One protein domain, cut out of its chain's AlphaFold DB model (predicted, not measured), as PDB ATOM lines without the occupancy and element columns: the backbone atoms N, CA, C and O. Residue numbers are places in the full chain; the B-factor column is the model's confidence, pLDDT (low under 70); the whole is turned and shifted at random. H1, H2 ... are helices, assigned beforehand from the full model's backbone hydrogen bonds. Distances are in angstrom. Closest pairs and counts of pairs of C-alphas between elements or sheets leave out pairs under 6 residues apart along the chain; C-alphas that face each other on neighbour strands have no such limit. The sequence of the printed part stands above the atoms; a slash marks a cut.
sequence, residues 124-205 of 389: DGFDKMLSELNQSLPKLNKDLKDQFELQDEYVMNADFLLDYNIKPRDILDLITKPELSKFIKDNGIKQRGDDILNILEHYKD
ATOM      1  N   ASP A 124     132.844 152.751 155.634       86.44
ATOM      2  CA  ASP A 124     132.940 151.743 154.568       86.44
ATOM      3  C   ASP A 124     132.015 152.051 153.379       86.44
ATOM      4  O   ASP A 124     132.396 151.921 152.212       86.44
ATOM      5  N   GLY A 125     130.782 152.490 153.658       90.62
ATOM      6  CA  GLY A 125     129.829 152.893 152.625       90.62
ATOM      7  C   GLY A 125     130.324 154.115 151.851       90.62
ATOM      8  O   GLY A 125     130.191 154.183 150.625       90.62
ATOM      9  N   PHE A 126     130.945 155.062 152.552       93.94
ATOM     10  CA  PHE A 126     131.545 156.237 151.941       93.94
ATOM     11  C   PHE A 126     132.771 155.867 151.091       93.94
ATOM     12  O   PHE A 126     132.836 156.269 149.928       93.94
ATOM     13  N   ASP A 127     133.689 155.043 151.591       93.19
ATOM     14  CA  ASP A 127     134.861 154.582 150.837       93.19
ATOM     15  C   ASP A 127     134.477 153.769 149.600       93.19
ATOM     16  O   ASP A 127     135.066 153.936 148.523       93.19
ATOM     17  N   LYS A 128     133.429 152.945 149.700       93.38
ATOM     18  CA  LYS A 128     132.860 152.256 148.542       93.38
ATOM     19  C   LYS A 128     132.328 153.249 147.508       93.38
ATOM     20  O   LYS A 128     132.663 153.133 146.327       93.38
ATOM     21  N   MET A 129     131.558 154.254 147.939       95.62
ATOM     22  CA  MET A 129     131.060 155.309 147.049       95.62
ATOM     23  C   MET A 129     132.217 156.052 146.366       95.62
ATOM     24  O   MET A 129     132.169 156.280 145.161       95.62
ATOM     25  N   LEU A 130     133.263 156.419 147.113       96.19
ATOM     26  CA  LEU A 130     134.451 157.095 146.586       96.19
ATOM     27  C   LEU A 130     135.186 156.231 145.558       96.19
ATOM     28  O   LEU A 130     135.539 156.716 144.484       96.19
ATOM     29  N   SER A 131     135.365 154.946 145.852       94.56
ATOM     30  CA  SER A 131     136.024 153.997 144.954       94.56
ATOM     31  C   SER A 131     135.274 153.856 143.628       94.56
ATOM     32  O   SER A 131     135.879 153.975 142.560       94.56
ATOM     33  N   GLU A 132     133.954 153.668 143.672       95.25
ATOM     34  CA  GLU A 132     133.119 153.553 142.470       95.25
ATOM     35  C   GLU A 132     133.020 154.890 141.713       95.25
ATOM     36  O   GLU A 132     133.081 154.918 140.482       95.25
ATOM     37  N   LEU A 133     132.961 156.023 142.423       96.06
ATOM     38  CA  LEU A 133     133.027 157.351 141.810       96.06
ATOM     39  C   LEU A 133     134.341 157.558 141.052       96.06
ATOM     40  O   LEU A 133     134.313 158.045 139.926       96.06
ATOM     41  N   ASN A 134     135.479 157.169 141.630       94.25
ATOM     42  CA  ASN A 134     136.782 157.285 140.980       94.25
ATOM     43  C   ASN A 134     136.878 156.384 139.737       94.25
ATOM     44  O   ASN A 134     137.450 156.779 138.723       94.25
ATOM     45  N   GLN A 135     136.269 155.195 139.772       93.62
ATOM     46  CA  GLN A 135     136.191 154.308 138.607       93.62
ATOM     47  C   GLN A 135     135.349 154.921 137.477       93.62
ATOM     48  O   GLN A 135     135.777 154.936 136.319       93.62
ATOM     49  N   SER A 136     134.170 155.465 137.789       92.69
ATOM     50  CA  SER A 136     133.292 156.090 136.790       92.69
ATOM     51  C   SER A 136     133.814 157.441 136.286       92.69
ATOM     52  O   SER A 136     133.579 157.790 135.117       92.69
ATOM     53  N   LEU A 137     134.495 158.192 137.161       93.38
ATOM     54  CA  LEU A 137     134.965 159.568 136.988       93.38
ATOM     55  C   LEU A 137     136.426 159.730 137.478       93.38
ATOM     56  O   LEU A 137     136.667 160.408 138.475       93.38
ATOM     57  N   PRO A 138     137.438 159.213 136.751       91.81
ATOM     58  CA  PRO A 138     138.840 159.232 137.209       91.81
ATOM     59  C   PRO A 138     139.449 160.625 137.436       91.81
ATOM     60  O   PRO A 138     140.501 160.765 138.054       91.81
ATOM     61  N   LYS A 139     138.818 161.681 136.904       93.56
ATOM     62  CA  LYS A 139     139.243 163.073 137.117       93.56
ATOM     63  C   LYS A 139     138.795 163.632 138.468       93.56
ATOM     64  O   LYS A 139     139.389 164.607 138.922       93.56
ATOM     65  N   LEU A 140     137.824 162.995 139.127       94.25
ATOM     66  CA  LEU A 140     137.210 163.507 140.347       94.25
ATOM     67  C   LEU A 140     138.228 163.695 141.475       94.25
ATOM     68  O   LEU A 140     138.146 164.690 142.183       94.25
ATOM     69  N   ASN A 141     139.228 162.815 141.608       94.69
ATOM     70  CA  ASN A 141     140.293 163.000 142.600       94.69
ATOM     71  C   ASN A 141     141.014 164.347 142.416       94.69
ATOM     72  O   ASN A 141     141.241 165.073 143.380       94.69
ATOM     73  N   LYS A 142     141.330 164.714 141.168       94.50
ATOM     74  CA  LYS A 142     141.942 166.010 140.862       94.50
ATOM     75  C   LYS A 142     140.965 167.157 141.116       94.50
ATOM     76  O   LYS A 142     141.356 168.150 141.720       94.50
ATOM     77  N   ASP A 143     139.714 167.005 140.698       92.25
ATOM     78  CA  ASP A 143     138.697 168.041 140.882       92.25
ATOM     79  C   ASP A 143     138.467 168.335 142.374       92.25
ATOM     80  O   ASP A 143     138.368 169.496 142.760       92.25
ATOM     81  N   LEU A 144     138.464 167.310 143.236       94.06
ATOM     82  CA  LEU A 144     138.380 167.469 144.692       94.06
ATOM     83  C   LEU A 144     139.584 168.217 145.259       94.06
ATOM     84  O   LEU A 144     139.409 169.124 146.071       94.06
ATOM     85  N   LYS A 145     140.796 167.874 144.816       94.38
ATOM     86  CA  LYS A 145     142.013 168.572 145.239       94.38
ATOM     87  C   LYS A 145     141.976 170.049 144.891       94.38
ATOM     88  O   LYS A 145     142.180 170.883 145.767       94.38
ATOM     89  N   ASP A 146     141.689 170.354 143.631       91.56
ATOM     90  CA  ASP A 146     141.659 171.726 143.129       91.56
ATOM     91  C   ASP A 146     140.541 172.524 143.820       91.56
ATOM     92  O   ASP A 146     140.724 173.689 144.168       91.56
ATOM     93  N   GLN A 147     139.393 171.888 144.074       89.62
ATOM     94  CA  GLN A 147     138.229 172.536 144.669       89.62
ATOM     95  C   GLN A 147     138.352 172.797 146.175       89.62
ATOM     96  O   GLN A 147     137.799 173.788 146.661       89.62
ATOM     97  N   PHE A 148     139.006 171.903 146.914       89.69
ATOM     98  CA  PHE A 148     139.159 171.996 148.369       89.69
ATOM     99  C   PHE A 148     140.582 172.381 148.804       89.69
ATOM    100  O   PHE A 148     140.866 172.399 150.000       89.69
ATOM    101  N   GLU A 149     141.456 172.722 147.852       89.19
ATOM    102  CA  GLU A 149     142.855 173.122 148.067       89.19
ATOM    103  C   GLU A 149     143.689 172.059 148.827       89.19
ATOM    104  O   GLU A 149     144.573 172.379 149.630       89.19
ATOM    105  N   LEU A 150     143.412 170.774 148.567       92.44
ATOM    106  CA  LEU A 150     144.039 169.633 149.247       92.44
ATOM    107  C   LEU A 150     145.412 169.307 148.639       92.44
ATOM    108  O   LEU A 150     145.582 169.297 147.417       92.44
ATOM    109  N   GLN A 151     146.395 169.028 149.497       90.25
ATOM    110  CA  GLN A 151     147.792 168.851 149.083       90.25
ATOM    111  C   GLN A 151     148.108 167.418 148.623       90.25
ATOM    112  O   GLN A 151     148.874 167.236 147.673       90.25
ATOM    113  N   ASP A 152     147.499 166.416 149.255       88.81
ATOM    114  CA  ASP A 152     147.813 165.000 149.052       88.81
ATOM    115  C   ASP A 152     147.546 164.530 147.618       88.81
ATOM    116  O   ASP A 152     146.697 165.065 146.903       88.81
ATOM    117  N   GLU A 153     148.305 163.536 147.146       89.19
ATOM    118  CA  GLU A 153     148.195 163.045 145.767       89.19
ATOM    119  C   GLU A 153     146.835 162.387 145.501       89.19
ATOM    120  O   GLU A 153     146.183 162.687 144.494       89.19
ATOM    121  N   TYR A 154     146.387 161.560 146.444       92.50
ATOM    122  CA  TYR A 154     145.098 160.888 146.422       92.50
ATOM    123  C   TYR A 154     144.294 161.286 147.655       92.50
ATOM    124  O   TYR A 154     144.740 161.075 148.776       92.50
ATOM    125  N   VAL A 155     143.119 161.871 147.431       94.12
ATOM    126  CA  VAL A 155     142.267 162.435 148.489       94.12
ATOM    127  C   VAL A 155     140.926 161.725 148.611       94.12
ATOM    128  O   VAL A 155     140.140 162.055 149.488       94.12
ATOM    129  N   MET A 156     140.622 160.771 147.729       94.44
ATOM    130  CA  MET A 156     139.358 160.029 147.738       94.44
ATOM    131  C   MET A 156     139.382 158.897 148.776       94.44
ATOM    132  O   MET A 156     139.313 157.723 148.421       94.44
ATOM    133  N   ASN A 157     139.486 159.280 150.047       94.00
ATOM    134  CA  ASN A 157     139.379 158.423 151.225       94.00
ATOM    135  C   ASN A 157     138.408 159.069 152.230       94.00
ATOM    136  O   ASN A 157     138.448 160.285 152.430       94.00
ATOM    137  N   ALA A 158     137.519 158.267 152.813       92.31
ATOM    138  CA  ALA A 158     136.438 158.741 153.668       92.31
ATOM    139  C   ALA A 158     136.963 159.493 154.897       92.31
ATOM    140  O   ALA A 158     136.611 160.659 155.071       92.31
ATOM    141  N   ASP A 159     137.839 158.872 155.691       90.25
ATOM    142  CA  ASP A 159     138.407 159.480 156.902       90.25
ATOM    143  C   ASP A 159     139.140 160.785 156.590       90.25
ATOM    144  O   ASP A 159     138.851 161.825 157.184       90.25
ATOM    145  N   PHE A 160     140.006 160.764 155.572       92.62
ATOM    146  CA  PHE A 160     140.732 161.950 155.130       92.62
ATOM    147  C   PHE A 160     139.780 163.098 154.780       92.62
ATOM    148  O   PHE A 160     139.965 164.226 155.226       92.62
ATOM    149  N   LEU A 161     138.734 162.847 153.989       93.06
ATOM    150  CA  LEU A 161     137.790 163.897 153.602       93.06
ATOM    151  C   LEU A 161     136.968 164.394 154.796       93.06
ATOM    152  O   LEU A 161     136.701 165.597 154.892       93.06
ATOM    153  N   LEU A 162     136.604 163.510 155.725       90.75
ATOM    154  CA  LEU A 162     135.883 163.874 156.943       90.75
ATOM    155  C   LEU A 162     136.723 164.735 157.894       90.75
ATOM    156  O   LEU A 162     136.162 165.671 158.469       90.75
ATOM    157  N   ASP A 163     138.042 164.544 157.962       89.25
ATOM    158  CA  ASP A 163     138.958 165.423 158.713       89.25
ATOM    159  C   ASP A 163     138.915 166.879 158.209       89.25
ATOM    160  O   ASP A 163     139.028 167.838 158.983       89.25
ATOM    161  N   TYR A 164     138.669 167.071 156.909       88.44
ATOM    162  CA  TYR A 164     138.430 168.387 156.298       88.44
ATOM    163  C   TYR A 164     136.955 168.816 156.323       88.44
ATOM    164  O   TYR A 164     136.596 169.860 155.764       88.44
ATOM    165  N   ASN A 165     136.090 168.051 156.994       88.06
ATOM    166  CA  ASN A 165     134.639 168.211 157.014       88.06
ATOM    167  C   ASN A 165     134.046 168.227 155.595       88.06
ATOM    168  O   ASN A 165     133.183 169.048 155.279       88.06
ATOM    169  N   ILE A 166     134.525 167.358 154.711       91.25
ATOM    170  CA  ILE A 166     133.987 167.145 153.367       91.25
ATOM    171  C   ILE A 166     133.133 165.882 153.418       91.25
ATOM    172  O   ILE A 166     133.631 164.770 153.554       91.25
ATOM    173  N   LYS A 167     131.815 166.058 153.325       91.88
ATOM    174  CA  LYS A 167     130.844 164.965 153.429       91.88
ATOM    175  C   LYS A 167     130.510 164.398 152.036       91.88
ATOM    176  O   LYS A 167     130.654 165.115 151.046       91.88
ATOM    177  N   PRO A 168     129.949 163.178 151.929       92.75
ATOM    178  CA  PRO A 168     129.530 162.551 150.673       92.75
ATOM    179  C   PRO A 168     128.729 163.483 149.763       92.75
ATOM    180  O   PRO A 168     129.031 163.637 148.582       92.75
ATOM    181  N   ARG A 169     127.738 164.187 150.327       91.31
ATOM    182  CA  ARG A 169     126.921 165.144 149.572       91.31
ATOM    183  C   ARG A 169     127.746 166.291 148.991       91.31
ATOM    184  O   ARG A 169     127.436 166.752 147.900       91.31
ATOM    185  N   ASP A 170     128.774 166.743 149.703       91.75
ATOM    186  CA  ASP A 170     129.630 167.846 149.268       91.75
ATOM    187  C   ASP A 170     130.436 167.460 148.015       91.75
ATOM    188  O   ASP A 170     130.666 168.311 147.163       91.75
ATOM    189  N   ILE A 171     130.782 166.174 147.865       94.50
ATOM    190  CA  ILE A 171     131.416 165.608 146.662       94.50
ATOM    191  C   ILE A 171     130.402 165.473 145.526       94.50
ATOM    192  O   ILE A 171     130.662 165.915 144.408       94.50
ATOM    193  N   LEU A 172     129.220 164.911 145.804       93.69
ATOM    194  CA  LEU A 172     128.155 164.768 144.801       93.69
ATOM    195  C   LEU A 172     127.704 166.134 144.256       93.69
ATOM    196  O   LEU A 172     127.396 166.270 143.072       93.69
ATOM    197  N   ASP A 173     127.746 167.171 145.096       89.62
ATOM    198  CA  ASP A 173     127.490 168.562 144.730       89.62
ATOM    199  C   ASP A 173     128.567 169.168 143.807       89.62
ATOM    200  O   ASP A 173     128.373 170.290 143.339       89.62
ATOM    201  N   LEU A 174     129.662 168.478 143.479       90.62
ATOM    202  CA  LEU A 174     130.651 168.928 142.486       90.62
ATOM    203  C   LEU A 174     130.437 168.303 141.110       90.62
ATOM    204  O   LEU A 174     130.745 168.923 140.092       90.62
ATOM    205  N   ILE A 175     129.826 167.124 141.068       91.94
ATOM    206  CA  ILE A 175     129.653 166.348 139.845       91.94
ATOM    207  C   ILE A 175     128.640 167.041 138.920       91.94
ATOM    208  O   ILE A 175     127.622 167.605 139.354       91.94
ATOM    209  N   THR A 176     128.920 167.036 137.617       89.56
ATOM    210  CA  THR A 176     127.995 167.591 136.626       89.56
ATOM    211  C   THR A 176     126.791 166.668 136.422       89.56
ATOM    212  O   THR A 176     126.878 165.456 136.596       89.56
ATOM    213  N   LYS A 177     125.637 167.213 136.010       89.00
ATOM    214  CA  LYS A 177     124.432 166.389 135.782       89.00
ATOM    215  C   LYS A 177     124.670 165.204 134.823       89.00
ATOM    216  O   LYS A 177     124.216 164.112 135.157       89.00
ATOM    217  N   PRO A 178     125.369 165.365 133.678       91.88
ATOM    218  CA  PRO A 178     125.647 164.242 132.781       91.88
ATOM    219  C   PRO A 178     126.503 163.146 133.428       91.88
ATOM    220  O   PRO A 178     126.204 161.966 133.266       91.88
ATOM    221  N   GLU A 179     127.532 163.529 134.183       93.75
ATOM    222  CA  GLU A 179     128.419 162.596 134.888       93.75
ATOM    223  C   GLU A 179     127.698 161.874 136.026       93.75
ATOM    224  O   GLU A 179     127.825 160.661 136.158       93.75
ATOM    225  N   LEU A 180     126.869 162.593 136.788       93.62
ATOM    226  CA  LEU A 180     126.058 162.011 137.852       93.62
ATOM    227  C   LEU A 180     125.048 161.005 137.282       93.62
ATOM    228  O   LEU A 180     124.918 159.894 137.785       93.62
ATOM    229  N   SER A 181     124.382 161.357 136.176       93.31
ATOM    230  CA  SER A 181     123.473 160.448 135.466       93.31
ATOM    231  C   SER A 181     124.179 159.208 134.918       93.31
ATOM    232  O   SER A 181     123.571 158.140 134.863       93.31
ATOM    233  N   LYS A 182     125.443 159.335 134.492       93.88
ATOM    234  CA  LYS A 182     126.272 158.195 134.086       93.88
ATOM    235  C   LYS A 182     126.557 157.294 135.292       93.88
ATOM    236  O   LYS A 182     126.217 156.120 135.248       93.88
ATOM    237  N   PHE A 183     127.069 157.862 136.384       95.88
ATOM    238  CA  PHE A 183     127.371 157.137 137.621       95.88
ATOM    239  C   PHE A 183     126.160 156.367 138.175       95.88
ATOM    240  O   PHE A 183     126.275 155.195 138.523       95.88
ATOM    241  N   ILE A 184     124.977 156.991 138.186       95.12
ATOM    242  CA  ILE A 184     123.725 156.358 138.629       95.12
ATOM    243  C   ILE A 184     123.387 155.119 137.794       95.12
ATOM    244  O   ILE A 184     122.951 154.106 138.339       95.12
ATOM    245  N   LYS A 185     123.572 155.192 136.472       93.75
ATOM    246  CA  LYS A 185     123.285 154.074 135.563       93.75
ATOM    247  C   LYS A 185     124.313 152.960 135.697       93.75
ATOM    248  O   LYS A 185     123.910 151.802 135.765       93.75
ATOM    249  N   ASP A 186     125.591 153.316 135.758       93.44
ATOM    250  CA  ASP A 186     126.700 152.363 135.837       93.44
ATOM    251  C   ASP A 186     126.615 151.507 137.116       93.44
ATOM    252  O   ASP A 186     126.923 150.320 137.071       93.44
ATOM    253  N   ASN A 187     126.105 152.073 138.219       92.75
ATOM    254  CA  ASN A 187     126.020 151.407 139.526       92.75
ATOM    255  C   ASN A 187     124.595 150.951 139.907       92.75
ATOM    256  O   ASN A 187     124.334 150.570 141.046       92.75
ATOM    257  N   GLY A 188     123.637 150.983 138.972       91.88
ATOM    258  CA  GLY A 188     122.279 150.465 139.208       91.88
ATOM    259  C   GLY A 188     121.491 151.211 140.295       91.88
ATOM    260  O   GLY A 188     120.618 150.633 140.949       91.88
ATOM    261  N   ILE A 189     121.783 152.497 140.496       93.94
ATOM    262  CA  ILE A 189     121.152 153.330 141.521       93.94
ATOM    263  C   ILE A 189     119.732 153.707 141.073       93.94
ATOM    264  O   ILE A 189     119.448 153.937 139.892       93.94
ATOM    265  N   LYS A 190     118.795 153.765 142.028       91.88
ATOM    266  CA  LYS A 190     117.403 154.156 141.764       91.88
ATOM    267  C   LYS A 190     117.346 155.588 141.208       91.88
ATOM    268  O   LYS A 190     118.000 156.481 141.724       91.88
ATOM    269  N   GLN A 191     116.507 155.809 140.194       89.50
ATOM    270  CA  GLN A 191     116.368 157.104 139.493       89.50
ATOM    271  C   GLN A 191     115.091 157.877 139.860       89.50
ATOM    272  O   GLN A 191     114.827 158.957 139.341       89.50
ATOM    273  N   ARG A 192     114.225 157.310 140.708       89.06
ATOM    274  CA  ARG A 192     112.974 157.974 141.093       89.06
ATOM    275  C   ARG A 192     113.242 158.924 142.256       89.06
ATOM    276  O   ARG A 192     113.645 158.466 143.317       89.06
ATOM    277  N   GLY A 193     112.913 160.202 142.094       86.19
ATOM    278  CA  GLY A 193     113.034 161.197 143.161       86.19
ATOM    279  C   GLY A 193     114.323 162.007 143.053       86.19
ATOM    280  O   GLY A 193     114.669 162.443 141.961       86.19
ATOM    281  N   ASP A 194     114.978 162.250 144.186       87.12
ATOM    282  CA  ASP A 194     116.214 163.028 144.257       87.12
ATOM    283  C   ASP A 194     117.435 162.121 144.057       87.12
ATOM    284  O   ASP A 194     117.662 161.190 144.828       87.12
ATOM    285  N   ASP A 195     118.214 162.404 143.013       91.44
ATOM    286  CA  ASP A 195     119.389 161.622 142.620       91.44
ATOM    287  C   ASP A 195     120.465 161.562 143.712       91.44
ATOM    288  O   ASP A 195     121.040 160.501 143.946       91.44
ATOM    289  N   ILE A 196     120.723 162.670 144.413       90.25
ATOM    290  CA  ILE A 196     121.730 162.715 145.478       90.25
ATOM    291  C   ILE A 196     121.276 161.839 146.642       90.25
ATOM    292  O   ILE A 196     122.055 161.024 147.130       90.25
ATOM    293  N   LEU A 197     120.021 161.971 147.076       88.44
ATOM    294  CA  LEU A 197     119.485 161.138 148.155       88.44
ATOM    295  C   LEU A 197     119.478 159.656 147.776       88.44
ATOM    296  O   LEU A 197     119.812 158.820 148.609       88.44
ATOM    297  N   ASN A 198     119.148 159.332 146.525       91.50
ATOM    298  CA  ASN A 198     119.175 157.957 146.036       91.50
ATOM    299  C   ASN A 198     120.586 157.359 146.058       91.50
ATOM    300  O   ASN A 198     120.730 156.188 146.405       91.50
ATOM    301  N   ILE A 199     121.612 158.145 145.718       93.38
ATOM    302  CA  ILE A 199     123.015 157.724 145.822       93.38
ATOM    303  C   ILE A 199     123.385 157.488 147.287       93.38
ATOM    304  O   ILE A 199     123.854 156.406 147.625       93.38
ATOM    305  N   LEU A 200     123.134 158.461 148.168       91.25
ATOM    306  CA  LEU A 200     123.477 158.336 149.588       91.25
ATOM    307  C   LEU A 200     122.797 157.123 150.235       91.25
ATOM    308  O   LEU A 200     123.437 156.403 150.991       91.25
ATOM    309  N   GLU A 201     121.532 156.863 149.901       88.88
ATOM    310  CA  GLU A 201     120.798 155.696 150.393       88.88
ATOM    311  C   GLU A 201     121.318 154.379 149.795       88.88
ATOM    312  O   GLU A 201     121.319 153.360 150.476       88.88
ATOM    313  N   HIS A 202     121.784 154.377 148.541       90.94
ATOM    314  CA  HIS A 202     122.349 153.182 147.908       90.94
ATOM    315  C   HIS A 202     123.631 152.705 148.603       90.94
ATOM    316  O   HIS A 202     123.823 151.503 148.773       90.94
ATOM    317  N   TYR A 203     124.480 153.643 149.022       89.81
ATOM    318  CA  TYR A 203     125.721 153.342 149.741       89.81
ATOM    319  C   TYR A 203     125.558 153.347 151.260       89.81
ATOM    320  O   TYR A 203     126.530 153.138 151.984       89.81
ATOM    321  N   LYS A 204     124.338 153.559 151.762       85.94
ATOM    322  CA  LYS A 204     124.037 153.457 153.183       85.94
ATOM    323  C   LYS A 204     124.112 151.998 153.609       85.94
ATOM    324  O   LYS A 204     123.120 151.270 153.592       85.94
ATOM    325  N   ASP A 205     125.306 151.574 153.997       81.25
ATOM    326  CA  ASP A 205     125.509 150.271 154.600       81.25
ATOM    327  C   ASP A 205     124.940 150.296 156.017       81.25
ATOM    328  O   ASP A 205     125.573 150.732 156.977       81.25
TER     329      ASP A 205
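Overview. This is residues 124 to 205 of the 389 residues of an uncharacterized protein of Arenibacter algicola (UniProt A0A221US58). Six short helices form a compact cluster, with the longest, H1, and the five-residue H4 in the middle, H2 and H3 to one side of them and H5 and H6 to the other. The longest axis runs between the links at the two sides, residues 149 to 157 and 187 to 194. The printed part has 82 residues, with H1 to H6 in order along the chain and no named strand, and its class is all helix. It is compact, with a radius of gyration of the C-alphas of 12.0 A and spans of 37 by 25 by 18 A.

Along the chain. H1, residues 124 to 136, begins at C-alpha 124 (132.940, 151.743, 154.568) and measures 18.3 A. H2, residues 140 to 148, measures 11.8 A. H3 is residues 158 to 163, and H4 is residues 168 to 172. H5, residues 177 to 186, measures 14.2 A. H6, residues 195 to 202, measures 10.4 A and ends at C-alpha 202 (122.349, 153.182, 147.908).

Arrangement. H1 is the hub, touching H2, H3 and H5. H1 and H2 only just touch, and only at the corner, where the closest C-alphas, of Asn 134 and Leu 140, are 6.3 A apart. H1 touches H3, closest at the C-alphas of Asp 127 and Ala 158, 5.3 A. With its residues 133 to 136 alone H1 touches H5, closest at the C-alphas of Ser 136 and Phe 183, 6.1 A. H4 touches H6, closest at the C-alphas of Leu 172 and Ile 196, 6.8 A. H1 and H4 are close but not clearly touching, with the C-alphas of Phe 126 and Pro 168 closest at 6.7 A. H2 and H3 are each apart from H5 and H6. In H1 to H6 every O i to N i+4 pair is within hydrogen-bond range.

Size, cuts and confidence. The C-alphas farthest apart, of Gln 151 and Arg 192, are 37.3 A apart. The printed part has no cut and no long link. No printed residue has a pLDDT under 70.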